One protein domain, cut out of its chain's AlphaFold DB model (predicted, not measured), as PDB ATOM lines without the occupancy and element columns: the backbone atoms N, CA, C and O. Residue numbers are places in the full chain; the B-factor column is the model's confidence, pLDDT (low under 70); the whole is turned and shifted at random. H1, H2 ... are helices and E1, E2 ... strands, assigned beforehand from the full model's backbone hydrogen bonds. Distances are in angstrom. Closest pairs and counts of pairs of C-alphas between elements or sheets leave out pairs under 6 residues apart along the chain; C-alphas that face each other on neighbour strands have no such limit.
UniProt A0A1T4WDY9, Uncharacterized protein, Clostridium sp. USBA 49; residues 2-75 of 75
ATOM      1  N   PHE A   2     192.116 210.928 156.979       59.44
ATOM      2  CA  PHE A   2     191.321 210.025 156.119       59.44
ATOM      3  C   PHE A   2     191.181 208.569 156.606       59.44
ATOM      4  O   PHE A   2     190.096 208.002 156.513       59.44
ATOM      5  N   LYS A   3     192.231 207.960 157.186       62.34
ATOM      6  CA  LYS A   3     192.135 206.596 157.754       62.34
ATOM      7  C   LYS A   3     191.082 206.499 158.867       62.34
ATOM      8  O   LYS A   3     190.282 205.574 158.841       62.34
ATOM      9  N   LYS A   4     191.029 207.467 159.796       68.31
ATOM     10  CA  LYS A   4     190.017 207.501 160.872       68.31
ATOM     11  C   LYS A   4     188.596 207.615 160.310       68.31
ATOM     12  O   LYS A   4     187.719 206.906 160.781       68.31
ATOM     13  N   ILE A   5     188.403 208.435 159.272       76.94
ATOM     14  CA  ILE A   5     187.112 208.569 158.580       76.94
ATOM     15  C   ILE A   5     186.705 207.231 157.950       76.94
ATOM     16  O   ILE A   5     185.587 206.785 158.160       76.94
ATOM     17  N   LYS A   6     187.627 206.533 157.274       80.06
ATOM     18  CA  LYS A   6     187.353 205.211 156.684       80.06
ATOM     19  C   LYS A   6     186.903 204.186 157.733       80.06
ATOM     20  O   LYS A   6     185.909 203.502 157.515       80.06
ATOM     21  N   TYR A   7     187.605 204.085 158.865       88.94
ATOM     22  CA  TYR A   7     187.211 203.162 159.938       88.94
ATOM     23  C   TYR A   7     185.871 203.546 160.567       88.94
ATOM     24  O   TYR A   7     185.059 202.666 160.843       88.94
ATOM     25  N   PHE A   8     185.614 204.843 160.737       90.94
ATOM     26  CA  PHE A   8     184.334 205.338 161.228       90.94
ATOM     27  C   PHE A   8     183.181 204.974 160.283       90.94
ATOM     28  O   PHE A   8     182.173 204.440 160.731       90.94
ATOM     29  N   THR A   9     183.344 205.174 158.971       91.50
ATOM     30  CA  THR A   9     182.325 204.810 157.974       91.50
ATOM     31  C   THR A   9     182.053 203.307 157.956       91.50
ATOM     32  O   THR A   9     180.895 202.902 157.921       91.50
ATOM     33  N   VAL A  10     183.096 202.471 158.021       93.62
ATOM     34  CA  VAL A  10     182.932 201.009 158.090       93.62
ATOM     35  C   VAL A  10     182.206 200.605 159.373       93.62
ATOM     36  O   VAL A  10     181.278 199.805 159.321       93.62
ATOM     37  N   SER A  11     182.575 201.193 160.513       93.56
ATOM     38  CA  SER A  11     181.905 200.940 161.790       93.56
ATOM     39  C   SER A  11     180.426 201.330 161.739       93.56
ATOM     40  O   SER A  11     179.574 200.524 162.110       93.56
ATOM     41  N   LEU A  12     180.106 202.509 161.197       94.12
ATOM     42  CA  LEU A  12     178.731 202.973 161.020       94.12
ATOM     43  C   LEU A  12     177.925 202.024 160.123       94.12
ATOM     44  O   LEU A  12     176.788 201.681 160.447       94.12
ATOM     45  N   PHE A  13     178.527 201.556 159.028       94.19
ATOM     46  CA  PHE A  13     177.902 200.579 158.143       94.19
ATOM     47  C   PHE A  13     177.608 199.264 158.878       94.19
ATOM     48  O   PHE A  13     176.473 198.794 158.851       94.19
ATOM     49  N   CYS A  14     178.574 198.703 159.609       95.31
ATOM     50  CA  CYS A  14     178.359 197.485 160.394       95.31
ATOM     51  C   CYS A  14     177.230 197.644 161.424       95.31
ATOM     52  O   CYS A  14     176.357 196.781 161.508       95.31
ATOM     53  N   VAL A  15     177.200 198.760 162.160       94.81
ATOM     54  CA  VAL A  15     176.125 199.055 163.123       94.81
ATOM     55  C   VAL A  15     174.772 199.132 162.419       94.81
ATOM     56  O   VAL A  15     173.803 198.556 162.907       94.81
ATOM     57  N   SER A  16     174.699 199.767 161.245       91.88
ATOM     58  CA  SER A  16     173.451 199.860 160.478       91.88
ATOM     59  C   SER A  16     172.915 198.491 160.036       91.88
ATOM     60  O   SER A  16     171.710 198.255 160.111       91.88
ATOM     61  N   VAL A  17     173.798 197.560 159.655       94.31
ATOM     62  CA  VAL A  17     173.425 196.190 159.264       94.31
ATOM     63  C   VAL A  17     172.864 195.418 160.458       94.31
ATOM     64  O   VAL A  17     171.814 194.786 160.339       94.31
ATOM     65  N   ILE A  18     173.526 195.508 161.616       93.88
ATOM     66  CA  ILE A  18     173.059 194.883 162.862       93.88
ATOM     67  C   ILE A  18     171.689 195.449 163.249       93.88
ATOM     68  O   ILE A  18     170.763 194.692 163.541       93.88
ATOM     69  N   PHE A  19     171.538 196.773 163.193       90.75
ATOM     70  CA  PHE A  19     170.294 197.451 163.545       90.75
ATOM     71  C   PHE A  19     169.143 197.062 162.610       90.75
ATOM     72  O   PHE A  19     168.041 196.768 163.068       90.75
ATOM     73  N   TYR A  20     169.403 196.976 161.303       89.56
ATOM     74  CA  TYR A  20     168.418 196.507 160.332       89.56
ATOM     75  C   TYR A  20     167.986 195.058 160.597       89.56
ATOM     76  O   TYR A  20     166.790 194.757 160.567       89.56
ATOM     77  N   GLY A  21     168.936 194.166 160.900       91.25
ATOM     78  CA  GLY A  21     168.635 192.783 161.272       91.25
ATOM     79  C   GLY A  21     167.747 192.704 162.516       91.25
ATOM     80  O   GLY A  21     166.729 192.013 162.505       91.25
ATOM     81  N   PHE A  22     168.084 193.478 163.550       90.31
ATOM     82  CA  PHE A  22     167.303 193.568 164.781       90.31
ATOM     83  C   PHE A  22     165.871 194.060 164.536       90.31
ATOM     84  O   PHE A  22     164.926 193.443 165.029       90.31
ATOM     85  N   ILE A  23     165.691 195.118 163.734       89.75
ATOM     86  CA  ILE A  23     164.361 195.624 163.356       89.75
ATOM     87  C   ILE A  23     163.561 194.540 162.635       89.75
ATOM     88  O   ILE A  23     162.401 194.313 162.973       89.75
ATOM     89  N   LYS A  24     164.167 193.864 161.651       89.25
ATOM     90  CA  LYS A  24     163.474 192.854 160.845       89.25
ATOM     91  C   LYS A  24     162.972 191.697 161.709       89.25
ATOM     92  O   LYS A  24     161.791 191.375 161.647       89.25
ATOM     93  N   ILE A  25     163.845 191.127 162.541       89.62
ATOM     94  CA  ILE A  25     163.488 190.027 163.448       89.62
ATOM     95  C   ILE A  25     162.406 190.483 164.430       89.62
ATOM     96  O   ILE A  25     161.415 189.787 164.625       89.62
ATOM     97  N   SER A  26     162.560 191.678 165.006       87.75
ATOM     98  CA  SER A  26     161.592 192.208 165.971       87.75
ATOM     99  C   SER A  26     160.216 192.451 165.347       87.75
ATOM    100  O   SER A  26     159.191 192.236 165.991       87.75
ATOM    101  N   ASN A  27     160.179 192.854 164.076       87.25
ATOM    102  CA  ASN A  27     158.942 193.033 163.328       87.25
ATOM    103  C   ASN A  27     158.269 191.702 162.964       87.25
ATOM    104  O   ASN A  27     157.046 191.640 162.907       87.25
ATOM    105  N   GLU A  28     159.044 190.644 162.736       88.12
ATOM    106  CA  GLU A  28     158.535 189.301 162.425       88.12
ATOM    107  C   GLU A  28     158.087 188.522 163.676       88.12
ATOM    108  O   GLU A  28     157.450 187.478 163.549       88.12
ATOM    109  N   LEU A  29     158.361 189.031 164.887       87.56
ATOM    110  CA  LEU A  29     157.845 188.436 166.121       87.56
ATOM    111  C   LEU A  29     156.305 188.376 166.095       87.56
ATOM    112  O   LEU A  29     155.658 189.360 165.723       87.56
ATOM    113  N   PRO A  30     155.697 187.269 166.546       85.75
ATOM    114  CA  PRO A  30     154.255 187.182 166.720       85.75
ATOM    115  C   PRO A  30     153.705 188.238 167.685       85.75
ATOM    116  O   PRO A  30     154.348 188.587 168.681       85.75
ATOM    117  N   ASP A  31     152.469 188.674 167.442       83.38
ATOM    118  CA  ASP A  31     151.829 189.729 168.235       83.38
ATOM    119  C   ASP A  31     151.692 189.350 169.713       83.38
ATOM    120  O   ASP A  31     151.933 190.179 170.582       83.38
ATOM    121  N   PHE A  32     151.482 188.065 170.028       84.88
ATOM    122  CA  PHE A  32     151.421 187.599 171.418       84.88
ATOM    123  C   PHE A  32     152.720 187.837 172.214       84.88
ATOM    124  O   PHE A  32     152.664 187.941 173.441       84.88
ATOM    125  N   ILE A  33     153.883 187.891 171.546       81.69
ATOM    126  CA  ILE A  33     155.177 188.207 172.175       81.69
ATOM    127  C   ILE A  33     155.324 189.718 172.297       81.69
ATOM    128  O   ILE A  33     155.680 190.222 173.363       81.69
ATOM    129  N   LYS A  34     155.017 190.442 171.217       83.25
ATOM    130  CA  LYS A  34     155.070 191.906 171.187       83.25
ATOM    131  C   LYS A  34     154.167 192.508 172.258       83.25
ATOM    132  O   LYS A  34     154.590 193.415 172.957       83.25
ATOM    133  N   ASP A  35     152.967 191.971 172.453       83.12
ATOM    134  CA  ASP A  35     151.979 192.492 173.400       83.12
ATOM    135  C   ASP A  35     152.347 192.315 174.867       83.12
ATOM    136  O   ASP A  35     151.883 193.081 175.708       83.12
ATOM    137  N   ARG A  36     153.225 191.358 175.168       83.94
ATOM    138  CA  ARG A  36     153.776 191.150 176.514       83.94
ATOM    139  C   ARG A  36     155.114 191.860 176.722       83.94
ATOM    140  O   ARG A  36     155.666 191.802 177.817       83.94
ATOM    141  N   SER A  37     155.650 192.495 175.682       81.44
ATOM    142  CA  SER A  37     156.920 193.210 175.713       81.44
ATOM    143  C   SER A  37     156.693 194.704 175.936       81.44
ATOM    144  O   SER A  37     155.837 195.316 175.300       81.44
ATOM    145  N   ASN A  38     157.531 195.316 176.777       83.44
ATOM    146  CA  ASN A  38     157.624 196.777 176.891       83.44
ATOM    147  C   ASN A  38     158.239 197.434 175.646       83.44
ATOM    148  O   ASN A  38     158.239 198.657 175.544       83.44
ATOM    149  N   ILE A  39     158.806 196.638 174.737       84.75
ATOM    150  CA  ILE A  39     159.425 197.104 173.500       84.75
ATOM    151  C   ILE A  39     158.720 196.427 172.326       84.75
ATOM    152  O   ILE A  39     158.821 195.206 172.171       84.75
ATOM    153  N   LYS A  40     158.046 197.212 171.483       89.38
ATOM    154  CA  LYS A  40     157.454 196.749 170.222       89.38
ATOM    155  C   LYS A  40     158.059 197.524 169.066       89.38
ATOM    156  O   LYS A  40     158.123 198.749 169.083       89.38
ATOM    157  N   ILE A  41     158.505 196.795 168.053       89.88
ATOM    158  CA  ILE A  41     159.089 197.381 166.850       89.88
ATOM    159  C   ILE A  41     158.231 196.935 165.682       89.88
ATOM    160  O   ILE A  41     158.036 195.738 165.470       89.88
ATOM    161  N   THR A  42     157.717 197.905 164.938       88.75
ATOM    162  CA  THR A  42     156.935 197.659 163.729       88.75
ATOM    163  C   THR A  42     157.613 198.341 162.562       88.75
ATOM    164  O   THR A  42     158.014 199.499 162.656       88.75
ATOM    165  N   TYR A  43     157.764 197.608 161.468       87.75
ATOM    166  CA  TYR A  43     158.443 198.054 160.269       87.75
ATOM    167  C   TYR A  43     157.645 197.660 159.031       87.75
ATOM    168  O   TYR A  43     157.396 196.479 158.783       87.75
ATOM    169  N   ASN A  44     157.304 198.653 158.220       87.31
ATOM    170  CA  ASN A  44     156.786 198.478 156.878       87.31
ATOM    171  C   ASN A  44     157.750 199.111 155.867       87.31
ATOM    172  O   ASN A  44     158.299 200.193 156.083       87.31
ATOM    173  N   LYS A  45     157.978 198.413 154.751       81.94
ATOM    174  CA  LYS A  45     158.811 198.893 153.641       81.94
ATOM    175  C   LYS A  45     158.056 199.820 152.704       81.94
ATOM    176  O   LYS A  45     158.674 200.720 152.139       81.94
ATOM    177  N   ASN A  46     156.765 199.570 152.490       82.19
ATOM    178  CA  ASN A  46     155.972 200.315 151.524       82.19
ATOM    179  C   ASN A  46     154.521 200.500 152.016       82.19
ATOM    180  O   ASN A  46     153.736 199.554 151.939       82.19
ATOM    181  N   PRO A  47     154.148 201.703 152.484       82.88
ATOM    182  CA  PRO A  47     155.017 202.868 152.682       82.88
ATOM    183  C   PRO A  47     156.094 202.614 153.753       82.88
ATOM    184  O   PRO A  47     155.910 201.763 154.621       82.88
ATOM    185  N   PHE A  48     157.225 203.331 153.678       82.94
ATOM    186  CA  PHE A  48     158.245 203.265 154.729       82.94
ATOM    187  C   PHE A  48     157.669 203.823 156.031       82.94
ATOM    188  O   PHE A  48     157.375 205.022 156.119       82.94
ATOM    189  N   ASP A  49     157.540 202.946 157.017       88.81
ATOM    190  CA  ASP A  49     157.039 203.267 158.344       88.81
ATOM    191  C   ASP A  49     157.775 202.418 159.377       88.81
ATOM    192  O   ASP A  49     157.771 201.188 159.308       88.81
ATOM    193  N   LEU A  50     158.462 203.075 160.303       90.25
ATOM    194  CA  LEU A  50     159.190 202.441 161.387       90.25
ATOM    195  C   LEU A  50     158.712 203.039 162.706       90.25
ATOM    196  O   LEU A  50     158.890 204.229 162.968       90.25
ATOM    197  N   LYS A  51     158.128 202.189 163.545       91.19
ATOM    198  CA  LYS A  51     157.584 202.544 164.850       91.19
ATOM    199  C   LYS A  51     158.345 201.806 165.941       91.19
ATOM    200  O   LYS A  51     158.422 200.577 165.914       91.19
ATOM    201  N   PHE A  52     158.857 202.554 166.911       90.75
ATOM    202  CA  PHE A  52     159.376 202.015 168.165       90.75
ATOM    203  C   PHE A  52     158.433 202.406 169.292       90.75
ATOM    204  O   PHE A  52     158.273 203.587 169.587       90.75
ATOM    205  N   ASP A  53     157.818 201.412 169.908       89.81
ATOM    206  CA  ASP A  53     157.010 201.542 171.111       89.81
ATOM    207  C   ASP A  53     157.853 201.052 172.291       89.81
ATOM    208  O   ASP A  53     158.282 199.900 172.303       89.81
ATOM    209  N   ILE A  54     158.177 201.943 173.223       88.75
ATOM    210  CA  ILE A  54     159.079 201.700 174.356       88.75
ATOM    211  C   ILE A  54     158.341 202.093 175.642       88.75
ATOM    212  O   ILE A  54     158.733 203.022 176.355       88.75
ATOM    213  N   GLY A  55     157.222 201.418 175.903       83.00
ATOM    214  CA  GLY A  55     156.368 201.595 177.077       83.00
ATOM    215  C   GLY A  55     155.698 202.968 177.132       83.00
ATOM    216  O   GLY A  55     154.539 203.119 176.768       83.00
ATOM    217  N   ASN A  56     156.439 203.979 177.588       85.88
ATOM    218  CA  ASN A  56     155.943 205.350 177.747       85.88
ATOM    219  C   ASN A  56     156.227 206.244 176.534       85.88
ATOM    220  O   ASN A  56     155.737 207.371 176.474       85.88
ATOM    221  N   TYR A  57     157.042 205.775 175.588       85.56
ATOM    222  CA  TYR A  57     157.460 206.560 174.433       85.56
ATOM    223  C   TYR A  57     157.148 205.825 173.146       85.56
ATOM    224  O   TYR A  57     157.466 204.649 173.001       85.56
ATOM    225  N   ILE A  58     156.593 206.559 172.185       88.12
ATOM    226  CA  ILE A  58     156.403 206.067 170.831       88.12
ATOM    227  C   ILE A  58     157.178 206.973 169.883       88.12
ATOM    228  O   ILE A  58     156.938 208.178 169.819       88.12
ATOM    229  N   ILE A  59     158.117 206.382 169.152       87.88
ATOM    230  CA  ILE A  59     158.949 207.065 168.165       87.88
ATOM    231  C   ILE A  59     158.501 206.608 166.781       87.88
ATOM    232  O   ILE A  59     158.516 205.413 166.483       87.88
ATOM    233  N   TYR A  60     158.136 207.573 165.937       88.12
ATOM    234  CA  TYR A  60     157.746 207.347 164.549       88.12
ATOM    235  C   TYR A  60     158.826 207.864 163.608       88.12
ATOM    236  O   TYR A  60     159.219 209.030 163.663       88.12
ATOM    237  N   ILE A  61     159.281 206.996 162.714       87.00
ATOM    238  CA  ILE A  61     160.167 207.336 161.610       87.00
ATOM    239  C   ILE A  61     159.433 206.923 160.340       87.00
ATOM    240  O   ILE A  61     159.530 205.787 159.881       87.00
ATOM    241  N   ASN A  62     158.666 207.856 159.790       87.38
ATOM    242  CA  ASN A  62     157.883 207.650 158.579       87.38
ATOM    243  C   ASN A  62     158.281 208.669 157.503       87.38
ATOM    244  O   ASN A  62     159.043 209.614 157.737       87.38
ATOM    245  N   LYS A  63     157.746 208.480 156.298       82.19
ATOM    246  CA  LYS A  63     158.012 209.364 155.156       82.19
ATOM    247  C   LYS A  63     157.643 210.833 155.433       82.19
ATOM    248  O   LYS A  63     158.326 211.728 154.945       82.19
ATOM    249  N   GLU A  64     156.602 211.086 156.223       83.19
ATOM    250  CA  GLU A  64     156.129 212.435 156.569       83.19
ATOM    251  C   GLU A  64     157.130 213.187 157.452       83.19
ATOM    252  O   GLU A  64     157.427 214.351 157.186       83.19
ATOM    253  N   VAL A  65     157.727 212.515 158.442       81.88
ATOM    254  CA  VAL A  65     158.802 213.080 159.273       81.88
ATOM    255  C   VAL A  65     159.982 213.508 158.396       81.88
ATOM    256  O   VAL A  65     160.490 214.619 158.551       81.88
ATOM    257  N   PHE A  66     160.376 212.684 157.418       80.19
ATOM    258  CA  PHE A  66     161.424 213.054 156.460       80.19
ATOM    259  C   PHE A  66     161.043 214.265 155.600       80.19
ATOM    260  O   PHE A  66     161.875 215.153 155.405       80.19
ATOM    261  N   TYR A  67     159.803 214.333 155.103       82.25
ATOM    262  CA  TYR A  67     159.322 215.491 154.343       82.25
ATOM    263  C   TYR A  67     159.331 216.773 155.181       82.25
ATOM    264  O   TYR A  67     159.806 217.805 154.708       82.25
ATOM    265  N   ASN A  68     158.882 216.707 156.432       81.88
ATOM    266  CA  ASN A  68     158.843 217.859 157.331       81.88
ATOM    267  C   ASN A  68     160.247 218.369 157.676       81.88
ATOM    268  O   ASN A  68     160.488 219.575 157.636       81.88
ATOM    269  N   ILE A  69     161.194 217.467 157.957       82.25
ATOM    270  CA  ILE A  69     162.599 217.830 158.189       82.25
ATOM    271  C   ILE A  69     163.194 218.471 156.934       82.25
ATOM    272  O   ILE A  69     163.816 219.528 157.026       82.25
ATOM    273  N   LYS A  70     162.970 217.872 155.756       82.19
ATOM    274  CA  LYS A  70     163.442 218.430 154.486       82.19
ATOM    275  C   LYS A  70     162.910 219.847 154.285       82.19
ATOM    276  O   LYS A  70     163.698 220.751 154.025       82.19
ATOM    277  N   ASN A  71     161.608 220.058 154.456       86.44
ATOM    278  CA  ASN A  71     160.992 221.372 154.275       86.44
ATOM    279  C   ASN A  71     161.533 222.406 155.271       86.44
ATOM    280  O   ASN A  71     161.719 223.556 154.899       86.44
ATOM    281  N   LYS A  72     161.837 221.998 156.508       85.88
ATOM    282  CA  LYS A  72     162.389 222.882 157.544       85.88
ATOM    283  C   LYS A  72     163.870 223.231 157.350       85.88
ATOM    284  O   LYS A  72     164.313 224.238 157.870       85.88
ATOM    285  N   ILE A  73     164.636 222.383 156.666       85.06
ATOM    286  CA  ILE A  73     166.039 222.664 156.310       85.06
ATOM    287  C   ILE A  73     166.125 223.502 155.024       85.06
ATOM    288  O   ILE A  73     167.105 224.208 154.817       85.06
ATOM    289  N   THR A  74     165.130 223.380 154.137       77.75
ATOM    290  CA  THR A  74     165.130 224.048 152.823       77.75
ATOM    291  C   THR A  74     164.511 225.456 152.865       77.75
ATOM    292  O   THR A  74     164.785 226.242 151.963       77.75
ATOM    293  N   ASN A  75     163.698 225.764 153.884       55.97
ATOM    294  CA  ASN A  75     163.217 227.115 154.221       55.97
ATOM    295  C   ASN A  75     164.098 227.747 155.300       55.97
ATOM    296  O   ASN A  75     164.244 228.986 155.266       55.97
TER     297      ASN A  75
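Overview. This is residues 2 to 75 of the 75 residues of an uncharacterized protein of Clostridium sp. USBA 49 (UniProt A0A1T4WDY9). A small three-stranded sheet bears two helical arms that stick out: residues 2 to 21 of the long H1, and residues 65 to 75, mostly H3. The 74 printed residues hold three named helices and three named strands, ordered H1 H2 E1 E2 E3 H3; the sheet E1, E2, E3 is antiparallel, the class mixed. The whole is loose, radius of gyration of the C-alphas 15.8 A, spans 48 by 34 by 25 A.

Arrangement. E1 (39 to 45), E2 (48 to 54) and E3 (57 to 62) form a meander of two antiparallel hairpins. N 42 and O 51, and N 52 and O 59, both 2.9 A apart, are within hydrogen-bond range. H1 (2 to 28) is on one face, giving two layers, helix and sheet; it stands up at 51 degrees and touches E1, closest C-alphas Asn 27 and Thr 42, 5.1 A. H2 (31 to 34) and H3 (63 to 74) only graze the sheet. Every O i to N i+4 pair is within range in H1 and H3; H2 is too short for one.

Along the chain. H1 runs 39.3 A from C-alpha 2 at (191.321, 210.025, 156.119). E1 spans 19.9 A, E2 19.7 A, E3 15.9 A; H3, 16.5 A, ends at (165.130, 224.048, 152.823).

Size, cuts and confidence. The C-alphas farthest apart, Phe 2 and Phe 32, are 48.3 A apart. The printed part has no cut and no long link. Residues 2 to 4 and 75 have pLDDT under 70.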